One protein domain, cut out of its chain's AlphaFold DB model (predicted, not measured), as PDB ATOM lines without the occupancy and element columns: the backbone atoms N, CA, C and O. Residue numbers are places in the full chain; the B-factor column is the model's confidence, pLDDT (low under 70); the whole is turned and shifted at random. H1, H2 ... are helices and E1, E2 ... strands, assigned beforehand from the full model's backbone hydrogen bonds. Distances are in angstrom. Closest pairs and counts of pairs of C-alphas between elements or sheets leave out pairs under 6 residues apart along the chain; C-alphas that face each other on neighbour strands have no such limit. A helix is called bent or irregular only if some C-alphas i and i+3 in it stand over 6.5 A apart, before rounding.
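AT A GLANCE: This is residues 3 to 81 of the 554 residues of the protein "GDE_C domain-containing protein" of Thaumarchaeota archaeon (UniProt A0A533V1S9). The first arm of a bent helix, H1a, packs on a small two-stranded sheet, E1 and E4, and the second arm, H1b, turns away, with residues 70 to 81 sticking out. A separate hairpin, E2 and E3, extends away from this core with its turn, residues 18 to 23, sticking out, and the tip of a long loop, residues 31 to 37, makes another arm. The printed part has 79 residues, with four named strands and then one named helix in the order E1, E2, E3, E4, H1; both sheets are antiparallel and the class is mixed, helices and strands. The whole is loose, with a radius of gyration of the C-alphas of 15.9 A, and flat, spanning 47 by 45 by 21 A.

IN THESE COORDINATES: E1 is residues 3 to 6, beginning at C-alpha 3 (15.256, 39.732, 17.952), and E4 is residues 41 to 45. E2 is residues 14 to 18 and E3 residues 23 to 27. H1, residues 51 to 81, was assigned as one helix by its hydrogen bonds but is bent: C-alphas 63 and 66 are 8.5 A apart. H1a, residues 51 to 63, is 18.2 A long; H1b, residues 66 to 81, is 22.2 A long and ends at C-alpha 81 (-9.717, 48.754, -3.965).

HOW THE PARTS SIT: E1 and E4 are antiparallel at 144 degrees, with N 4 and O 43 within hydrogen-bond range at 2.9 A. The closest C-alphas of E4 and H1a, those of Ala 45 and Phe 58, are 5.1 A apart. Those of E1 and H1a, Ser 6 and Arg 62, are 5.5 A apart. H1a and H1b are about perpendicular at 78 degrees, and in both every O i to N i+4 pair is within hydrogen-bond range. The hairpin E2 and E3 is antiparallel at 173 degrees, with N 25 and O 16 at 2.9 A. E2 and H1a are apart.

THE WHOLE: The two C-alphas farthest apart, those of Phe 20 and Thr 81, are 48.0 A apart. The printed part has no cut. The link from E3 to E4, 13 residues, is long. Mean pLDDT of the printed part is 88.3, and residue 81 is under 70.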
ATOM      1  N   ILE A   3      16.462  40.569  17.884       88.56
ATOM      2  CA  ILE A   3      15.256  39.732  17.952       88.56
ATOM      3  C   ILE A   3      14.726  39.733  19.391       88.56
ATOM      4  O   ILE A   3      15.499  39.786  20.347       88.56
ATOM      5  N   GLY A   4      13.407  39.695  19.553       89.06
ATOM      6  CA  GLY A   4      12.736  39.614  20.848       89.06
ATOM      7  C   GLY A   4      11.220  39.599  20.689       89.06
ATOM      8  O   GLY A   4      10.721  39.357  19.593       89.06
ATOM      9  N   ILE A   5      10.482  39.873  21.767       90.56
ATOM     10  CA  ILE A   5       9.015  39.795  21.756       90.56
ATOM     11  C   ILE A   5       8.320  41.063  22.263       90.56
ATOM     12  O   ILE A   5       8.913  41.872  22.982       90.56
ATOM     13  N   SER A   6       7.040  41.203  21.919       89.19
ATOM     14  CA  SER A   6       6.065  42.069  22.596       89.19
ATOM     15  C   SER A   6       5.077  41.186  23.381       89.19
ATOM     16  O   SER A   6       4.649  40.177  22.817       89.19
ATOM     17  N   PRO A   7       4.716  41.506  24.642       86.44
ATOM     18  CA  PRO A   7       4.933  42.781  25.329       86.44
ATOM     19  C   PRO A   7       6.322  42.915  25.978       86.44
ATOM     20  O   PRO A   7       6.913  41.951  26.456       86.44
ATOM     21  N   LYS A   8       6.843  44.150  26.045       85.19
ATOM     22  CA  LYS A   8       8.222  44.454  26.496       85.19
ATOM     23  C   LYS A   8       8.560  44.051  27.939       85.19
ATOM     24  O   LYS A   8       9.730  44.059  28.316       85.19
ATOM     25  N   ASN A   9       7.547  43.811  28.769       87.88
ATOM     26  CA  ASN A   9       7.706  43.383  30.158       87.88
ATOM     27  C   ASN A   9       8.007  41.883  30.273       87.88
ATOM     28  O   ASN A   9       8.547  41.469  31.297       87.88
ATOM     29  N   LEU A  10       7.706  41.092  29.240       87.62
ATOM     30  CA  LEU A  10       8.037  39.677  29.189       87.62
ATOM     31  C   LEU A  10       9.505  39.519  28.763       87.62
ATOM     32  O   LEU A  10       9.875  39.756  27.613       87.62
ATOM     33  N   LYS A  11      10.363  39.183  29.730       87.44
ATOM     34  CA  LYS A  11      11.802  38.979  29.518       87.44
ATOM     35  C   LYS A  11      12.096  37.500  29.268       87.44
ATOM     36  O   LYS A  11      11.398  36.661  29.834       87.44
ATOM     37  N   PRO A  12      13.115  37.177  28.456       90.19
ATOM     38  CA  PRO A  12      13.490  35.789  28.240       90.19
ATOM     39  C   PRO A  12      13.980  35.166  29.554       90.19
ATOM     40  O   PRO A  12      14.777  35.779  30.268       90.19
ATOM     41  N   SER A  13      13.503  33.961  29.862       92.88
ATOM     42  CA  SER A  13      13.984  33.132  30.972       92.88
ATOM     43  C   SER A  13      15.330  32.484  30.641       92.88
ATOM     44  O   SER A  13      16.131  32.213  31.536       92.88
ATOM     45  N   LYS A  14      15.619  32.300  29.348       91.56
ATOM     46  CA  LYS A  14      16.880  31.754  28.842       91.56
ATOM     47  C   LYS A  14      17.217  32.353  27.477       91.56
ATOM     48  O   LYS A  14      16.333  32.568  26.649       91.56
ATOM     49  N   ILE A  15      18.502  32.620  27.258       89.25
ATOM     50  CA  ILE A  15      19.059  33.051  25.973       89.25
ATOM     51  C   ILE A  15      20.230  32.122  25.664       89.25
ATOM     52  O   ILE A  15      21.155  32.036  26.473       89.25
ATOM     53  N   LEU A  16      20.195  31.437  24.523       87.12
ATOM     54  CA  LEU A  16      21.338  30.686  24.005       87.12
ATOM     55  C   LEU A  16      21.759  31.254  22.659       87.12
ATOM     56  O   LEU A  16      20.922  31.598  21.829       87.12
ATOM     57  N   THR A  17      23.067  31.331  22.455       85.00
ATOM     58  CA  THR A  17      23.674  31.734  21.188       85.00
ATOM     59  C   THR A  17      24.708  30.694  20.802       85.00
ATOM     60  O   THR A  17      25.623  30.447  21.593       85.00
ATOM     61  N   ASP A  18      24.587  30.126  19.607       81.12
ATOM     62  CA  ASP A  18      25.615  29.263  19.032       81.12
ATOM     63  C   ASP A  18      26.390  30.044  17.968       81.12
ATOM     64  O   ASP A  18      25.840  30.472  16.953       81.12
ATOM     65  N   SER A  19      27.684  30.259  18.205       72.38
ATOM     66  CA  SER A  19      28.547  30.968  17.261       72.38
ATOM     67  C   SER A  19      28.970  30.120  16.059       72.38
ATOM     68  O   SER A  19      29.543  30.672  15.124       72.38
ATOM     69  N   PHE A  20      28.766  28.800  16.097       74.94
ATOM     70  CA  PHE A  20      29.111  27.906  14.993       74.94
ATOM     71  C   PHE A  20      28.039  27.948  13.897       74.94
ATOM     72  O   PHE A  20      28.374  28.184  12.737       74.94
ATOM     73  N   ASP A  21      26.762  27.841  14.280       72.88
ATOM     74  CA  ASP A  21      25.625  27.834  13.345       72.88
ATOM     75  C   ASP A  21      24.914  29.203  13.211       72.88
ATOM     76  O   ASP A  21      24.075  29.387  12.332       72.88
ATOM     77  N   ASN A  22      25.316  30.213  13.998       75.88
ATOM     78  CA  ASN A  22      24.648  31.523  14.128       75.88
ATOM     79  C   ASN A  22      23.201  31.433  14.644       75.88
ATOM     80  O   ASN A  22      22.365  32.286  14.326       75.88
ATOM     81  N   ASP A  23      22.921  30.434  15.476       82.62
ATOM     82  CA  ASP A  23      21.604  30.237  16.068       82.62
ATOM     83  C   ASP A  23      21.398  31.120  17.306       82.62
ATOM     84  O   ASP A  23      22.296  31.323  18.130       82.62
ATOM     85  N   LEU A  24      20.172  31.629  17.445       84.06
ATOM     86  CA  LEU A  24      19.691  32.356  18.616       84.06
ATOM     87  C   LEU A  24      18.418  31.684  19.138       84.06
ATOM     88  O   LEU A  24      17.383  31.699  18.472       84.06
ATOM     89  N   GLU A  25      18.473  31.167  20.364       88.88
ATOM     90  CA  GLU A  25      17.311  30.653  21.092       88.88
ATOM     91  C   GLU A  25      16.906  31.651  22.183       88.88
ATOM     92  O   GLU A  25      17.722  32.045  23.022       88.88
ATOM     93  N   LEU A  26      15.629  32.035  22.193       89.31
ATOM     94  CA  LEU A  26      15.014  32.840  23.247       89.31
ATOM     95  C   LEU A  26      13.879  32.029  23.879       89.31
ATOM     96  O   LEU A  26      12.886  31.736  23.213       89.31
ATOM     97  N   SER A  27      14.006  31.678  25.158       92.62
ATOM     98  CA  SER A  27      12.943  31.006  25.917       92.62
ATOM     99  C   SER A  27      12.207  32.012  26.796       92.62
ATOM    100  O   SER A  27      12.836  32.891  27.383       92.62
ATOM    101  N   TYR A  28      10.886  31.877  26.904       91.38
ATOM    102  CA  TYR A  28      10.031  32.753  27.703       91.38
ATOM    103  C   TYR A  28       9.055  31.927  28.532       91.38
ATOM    104  O   TYR A  28       8.388  31.040  27.997       91.38
ATOM    105  N   ASP A  29       8.925  32.274  29.808       91.50
ATOM    106  CA  ASP A  29       7.957  31.646  30.702       91.50
ATOM    107  C   ASP A  29       6.662  32.464  30.677       91.50
ATOM    108  O   ASP A  29       6.669  33.670  30.939       91.50
ATOM    109  N   VAL A  30       5.542  31.827  30.330       89.69
ATOM    110  CA  VAL A  30       4.246  32.497  30.159       89.69
ATOM    111  C   VAL A  30       3.200  31.816  31.030       89.69
ATOM    112  O   VAL A  30       2.826  30.674  30.785       89.69
ATOM    113  N   GLU A  31       2.685  32.537  32.021       88.94
ATOM    114  CA  GLU A  31       1.532  32.086  32.805       88.94
ATOM    115  C   GLU A  31       0.230  32.363  32.041       88.94
ATOM    116  O   GLU A  31       0.020  33.481  31.558       88.94
ATOM    117  N   LEU A  32      -0.646  31.365  31.929       90.06
ATOM    118  CA  LEU A  32      -1.950  31.457  31.271       90.06
ATOM    119  C   LEU A  32      -3.040  31.062  32.268       90.06
ATOM    120  O   LEU A  32      -2.971  29.997  32.877       90.06
ATOM    121  N   GLU A  33      -4.041  31.922  32.420       92.88
ATOM    122  CA  GLU A  33      -5.228  31.641  33.229       92.88
ATOM    123  C   GLU A  33      -6.308  30.967  32.375       92.88
ATOM    124  O   GLU A  33      -6.383  31.172  31.159       92.88
ATOM    125  N   GLU A  34      -7.164  30.167  33.013       93.31
ATOM    126  CA  GLU A  34      -8.251  29.468  32.332       93.31
ATOM    127  C   GLU A  34      -9.186  30.462  31.620       93.31
ATOM    128  O   GLU A  34      -9.674  31.426  32.207       93.31
ATOM    129  N   GLY A  35      -9.422  30.233  30.325       92.31
ATOM    130  CA  GLY A  35     -10.286  31.077  29.498       92.31
ATOM    131  C   GLY A  35      -9.653  32.378  28.984       92.31
ATOM    132  O   GLY A  35     -10.306  33.083  28.214       92.31
ATOM    133  N   LEU A  36      -8.400  32.696  29.340       91.50
ATOM    134  CA  LEU A  36      -7.695  33.884  28.843       91.50
ATOM    135  C   LEU A  36      -6.700  33.552  27.721       91.50
ATOM    136  O   LEU A  36      -6.023  32.528  27.727       91.50
ATOM    137  N   THR A  37      -6.587  34.462  26.750       89.50
ATOM    138  CA  THR A  37      -5.590  34.406  25.669       89.50
ATOM    139  C   THR A  37      -4.510  35.456  25.915       89.50
ATOM    140  O   THR A  37      -4.828  36.607  26.213       89.50
ATOM    141  N   LYS A  38      -3.234  35.081  25.764       86.88
ATOM    142  CA  LYS A  38      -2.108  36.026  25.711       86.88
ATOM    143  C   LYS A  38      -1.536  36.070  24.301       86.88
ATOM    144  O   LYS A  38      -1.079  35.054  23.787       86.88
ATOM    145  N   GLU A  39      -1.533  37.255  23.704       87.75
ATOM    146  CA  GLU A  39      -0.876  37.494  22.420       87.75
ATOM    147  C   GLU A  39       0.596  37.849  22.639       87.75
ATOM    148  O   GLU A  39       0.932  38.712  23.454       87.75
ATOM    149  N   ILE A  40       1.472  37.170  21.899       89.44
ATOM    150  CA  ILE A  40       2.912  37.418  21.896       89.44
ATOM    151  C   ILE A  40       3.341  37.598  20.445       89.44
ATOM    152  O   ILE A  40       3.088  36.733  19.608       89.44
ATOM    153  N   ALA A  41       4.003  38.713  20.150       90.88
ATOM    154  CA  ALA A  41       4.539  38.985  18.820       90.88
ATOM    155  C   ALA A  41       6.054  38.775  18.819       90.88
ATOM    156  O   ALA A  41       6.748  39.415  19.607       90.88
ATOM    157  N   LEU A  42       6.561  37.919  17.926       91.81
ATOM    158  CA  LEU A  42       7.992  37.808  17.638       91.81
ATOM    159  C   LEU A  42       8.404  38.955  16.714       91.81
ATOM    160  O   LEU A  42       7.819  39.148  15.649       91.81
ATOM    161  N   ILE A  43       9.417  39.709  17.123       92.69
ATOM    162  CA  ILE A  43       9.902  40.893  16.421       92.69
ATOM    163  C   ILE A  43      11.373  40.682  16.094       92.69
ATOM    164  O   ILE A  43      12.177  40.419  16.988       92.69
ATOM    165  N   GLY A  44      11.724  40.830  14.820       91.38
ATOM    166  CA  GLY A  44      13.101  40.839  14.341       91.38
ATOM    167  C   GLY A  44      13.362  42.103  13.531       91.38
ATOM    168  O   GLY A  44      12.564  42.447  12.664       91.38
ATOM    169  N   ALA A  45      14.472  42.783  13.807       92.06
ATOM    170  CA  ALA A  45      14.918  43.952  13.055       92.06
ATOM    171  C   ALA A  45      16.388  43.805  12.653       92.06
ATOM    172  O   ALA A  45      17.220  43.324  13.426       92.06
ATOM    173  N   GLY A  46      16.727  44.237  11.442       88.50
ATOM    174  CA  GLY A  46      18.093  44.306  10.927       88.50
ATOM    175  C   GLY A  46      18.422  45.733  10.510       88.50
ATOM    176  O   GLY A  46      17.528  46.473  10.128       88.50
ATOM    177  N   ASP A  47      19.693  46.113  10.596       85.38
ATOM    178  CA  ASP A  47      20.180  47.403  10.109       85.38
ATOM    179  C   ASP A  47      21.595  47.219   9.548       85.38
ATOM    180  O   ASP A  47      22.374  46.420  10.082       85.38
ATOM    181  N   PHE A  48      21.909  47.933   8.467       80.81
ATOM    182  CA  PHE A  48      23.216  47.884   7.799       80.81
ATOM    183  C   PHE A  48      24.166  49.004   8.252       80.81
ATOM    184  O   PHE A  48      25.325  49.030   7.843       80.81
ATOM    185  N   THR A  49      23.687  49.925   9.088       84.62
ATOM    186  CA  THR A  49      24.357  51.169   9.475       84.62
ATOM    187  C   THR A  49      25.007  51.057  10.850       84.62
ATOM    188  O   THR A  49      26.206  51.298  10.988       84.62
ATOM    189  N   SER A  50      24.246  50.697  11.891       91.44
ATOM    190  CA  SER A  50      24.778  50.522  13.246       91.44
ATOM    191  C   SER A  50      23.899  49.650  14.150       91.44
ATOM    192  O   SER A  50      22.692  49.505  13.962       91.44
ATOM    193  N   ALA A  51      24.499  49.118  15.219       91.75
ATOM    194  CA  ALA A  51      23.764  48.390  16.254       91.75
ATOM    195  C   ALA A  51      22.725  49.268  16.980       91.75
ATOM    196  O   ALA A  51      21.682  48.764  17.396       91.75
ATOM    197  N   GLN A  52      22.990  50.573  17.123       94.56
ATOM    198  CA  GLN A  52      22.075  51.500  17.788       94.56
ATOM    199  C   GLN A  52      20.814  51.737  16.951       94.56
ATOM    200  O   GLN A  52      19.715  51.677  17.501       94.56
ATOM    201  N   GLU A  53      20.961  51.933  15.639       93.06
ATOM    202  CA  GLU A  53      19.818  52.059  14.725       93.06
ATOM    203  C   GLU A  53      19.021  50.752  14.653       93.06
ATOM    204  O   GLU A  53      17.802  50.770  14.807       93.06
ATOM    205  N   CYS A  54      19.701  49.598  14.593       93.62
ATOM    206  CA  CYS A  54      19.047  48.287  14.686       93.62
ATOM    207  C   CYS A  54      18.176  48.150  15.947       93.62
ATOM    208  O   CYS A  54      17.061  47.625  15.897       93.62
ATOM    209  N   LEU A  55      18.684  48.615  17.092       93.31
ATOM    210  CA  LEU A  55      17.964  48.570  18.360       93.31
ATOM    211  C   LEU A  55      16.807  49.577  18.410       93.31
ATOM    212  O   LEU A  55      15.776  49.282  19.020       93.31
ATOM    213  N   ASN A  56      16.968  50.759  17.810       94.38
ATOM    214  CA  ASN A  56      15.908  51.760  17.700       94.38
ATOM    215  C   ASN A  56      14.743  51.216  16.864       94.38
ATOM    216  O   ASN A  56      13.603  51.263  17.329       94.38
ATOM    217  N   GLU A  57      15.035  50.619  15.706       94.00
ATOM    218  CA  GLU A  57      14.033  50.004  14.830       94.00
ATOM    219  C   GLU A  57      13.314  48.846  15.529       94.00
ATOM    220  O   GLU A  57      12.085  48.816  15.590       94.00
ATOM    221  N   PHE A  58      14.061  47.947  16.184       94.75
ATOM    222  CA  PHE A  58      13.476  46.869  16.987       94.75
ATOM    223  C   PHE A  58      12.498  47.392  18.050       94.75
ATOM    224  O   PHE A  58      11.392  46.869  18.193       94.75
ATOM    225  N   LYS A  59      12.894  48.423  18.811       94.25
ATOM    226  CA  LYS A  59      12.038  49.020  19.849       94.25
ATOM    227  C   LYS A  59      10.787  49.637  19.236       94.25
ATOM    228  O   LYS A  59       9.699  49.409  19.759       94.25
ATOM    229  N   ASN A  60      10.939  50.371  18.134       94.25
ATOM    230  CA  ASN A  60       9.830  50.978  17.414       94.25
ATOM    231  C   ASN A  60       8.830  49.919  16.927       94.25
ATOM    232  O   ASN A  60       7.644  50.024  17.237       94.25
ATOM    233  N   MET A  61       9.304  48.865  16.252       94.38
ATOM    234  CA  MET A  61       8.460  47.761  15.789       94.38
ATOM    235  C   MET A  61       7.767  47.048  16.952       94.38
ATOM    236  O   MET A  61       6.552  46.886  16.931       94.38
ATOM    237  N   ARG A  62       8.503  46.662  18.002       93.31
ATOM    238  CA  ARG A  62       7.949  45.943  19.162       93.31
ATOM    239  C   ARG A  62       6.864  46.732  19.884       93.31
ATOM    240  O   ARG A  62       5.851  46.152  20.282       93.31
ATOM    241  N   ASP A  63       7.087  48.028  20.076       93.06
ATOM    242  CA  ASP A  63       6.183  48.883  20.842       93.06
ATOM    243  C   ASP A  63       4.978  49.354  20.004       93.06
ATOM    244  O   ASP A  63       3.983  49.790  20.579       93.06
ATOM    245  N   ASN A  64       5.024  49.214  18.669       94.19
ATOM    246  CA  ASN A  64       3.977  49.684  17.754       94.19
ATOM    247  C   ASN A  64       3.448  48.620  16.766       94.19
ATOM    248  O   ASN A  64       2.731  48.980  15.832       94.19
ATOM    249  N   TYR A  65       3.753  47.326  16.938       92.12
ATOM    250  CA  TYR A  65       3.495  46.299  15.911       92.12
ATOM    251  C   TYR A  65       2.026  46.214  15.457       92.12
ATOM    252  O   TYR A  65       1.776  46.060  14.266       92.12
ATOM    253  N   LEU A  66       1.053  46.372  16.366       92.31
ATOM    254  CA  LEU A  66      -0.378  46.368  16.020       92.31
ATOM    255  C   LEU A  66      -0.749  47.540  15.109       92.31
ATOM    256  O   LEU A  66      -1.485  47.370  14.139       92.31
ATOM    257  N   LYS A  67      -0.213  48.729  15.405       94.31
ATOM    258  CA  LYS A  67      -0.422  49.921  14.582       94.31
ATOM    259  C   LYS A  67       0.211  49.730  13.205       94.31
ATOM    260  O   LYS A  67      -0.469  49.950  12.211       94.31
ATOM    261  N   LEU A  68       1.457  49.257  13.147       92.75
ATOM    262  CA  LEU A  68       2.164  48.983  11.888       92.75
ATOM    263  C   LEU A  68       1.446  47.914  11.045       92.75
ATOM    264  O   LEU A  68       1.350  48.044   9.824       92.75
ATOM    265  N   TYR A  69       0.899  46.880  11.691       90.69
ATOM    266  CA  TYR A  69       0.085  45.853  11.044       90.69
ATOM    267  C   TYR A  69      -1.190  46.445  10.431       90.69
ATOM    268  O   TYR A  69      -1.456  46.230   9.246       90.69
ATOM    269  N   GLU A  70      -1.959  47.226  11.195       94.25
ATOM    270  CA  GLU A  70      -3.180  47.857  10.682       94.25
ATOM    271  C   GLU A  70      -2.876  48.914   9.610       94.25
ATOM    272  O   GLU A  70      -3.588  48.987   8.611       94.25
ATOM    273  N   GLU A  71      -1.792  49.683   9.735       92.94
ATOM    274  CA  GLU A  71      -1.323  50.606   8.692       92.94
ATOM    275  C   GLU A  71      -0.984  49.861   7.394       92.94
ATOM    276  O   GLU A  71      -1.470  50.240   6.328       92.94
ATOM    277  N   THR A  72      -0.241  48.752   7.481       89.94
ATOM    278  CA  THR A  72       0.104  47.903   6.326       89.94
ATOM    279  C   THR A  72      -1.148  47.319   5.668       89.94
ATOM    280  O   THR A  72      -1.318  47.361   4.446       89.94
ATOM    281  N   LYS A  73      -2.076  46.805   6.475       89.31
ATOM    282  CA  LYS A  73      -3.353  46.256   6.009       89.31
ATOM    283  C   LYS A  73      -4.212  47.322   5.331       89.31
ATOM    284  O   LYS A  73      -4.753  47.072   4.253       89.31
ATOM    285  N   ASN A  74      -4.316  48.513   5.918       88.38
ATOM    286  CA  ASN A  74      -5.059  49.636   5.350       88.38
ATOM    287  C   ASN A  74      -4.425  50.129   4.048       88.38
ATOM    288  O   ASN A  74      -5.143  50.355   3.076       88.38
ATOM    289  N   TYR A  75      -3.094  50.205   3.986       86.88
ATOM    290  CA  TYR A  75      -2.352  50.551   2.776       86.88
ATOM    291  C   TYR A  75      -2.702  49.620   1.604       86.88
ATOM    292  O   TYR A  75      -3.177  50.074   0.558       86.88
ATOM    293  N   HIS A  76      -2.574  48.304   1.794       82.81
ATOM    294  CA  HIS A  76      -2.886  47.335   0.741       82.81
ATOM    295  C   HIS A  76      -4.387  47.239   0.435       82.81
ATOM    296  O   HIS A  76      -4.768  47.037  -0.725       82.81
ATOM    297  N   ASN A  77      -5.266  47.418   1.425       81.19
ATOM    298  CA  ASN A  77      -6.708  47.504   1.183       81.19
ATOM    299  C   ASN A  77      -7.052  48.705   0.302       81.19
ATOM    300  O   ASN A  77      -7.786  48.543  -0.675       81.19
ATOM    301  N   ASN A  78      -6.469  49.871   0.578       78.31
ATOM    302  CA  ASN A  78      -6.671  51.073  -0.220       78.31
ATOM    303  C   ASN A  78      -6.187  50.857  -1.655       78.31
ATOM    304  O   ASN A  78      -6.962  51.044  -2.583       78.31
ATOM    305  N   ILE A  79      -4.966  50.362  -1.863       76.69
ATOM    306  CA  ILE A  79      -4.413  50.150  -3.215       76.69
ATOM    307  C   ILE A  79      -5.202  49.113  -4.010       76.69
ATOM    308  O   ILE A  79      -5.493  49.295  -5.192       76.69
ATOM    309  N   SER A  80      -5.582  48.016  -3.365       70.56
ATOM    310  CA  SER A  80      -6.292  46.935  -4.042       70.56
ATOM    311  C   SER A  80      -7.724  47.330  -4.442       70.56
ATOM    312  O   SER A  80      -8.246  46.825  -5.440       70.56
ATOM    313  N   THR A  81      -8.342  48.276  -3.724       63.22
ATOM    314  CA  THR A  81      -9.717  48.754  -3.965       63.22
ATOM    315  C   THR A  81      -9.803  50.093  -4.706       63.22
ATOM    316  O   THR A  81     -10.848  50.388  -5.279       63.22
TER     317      THR A  81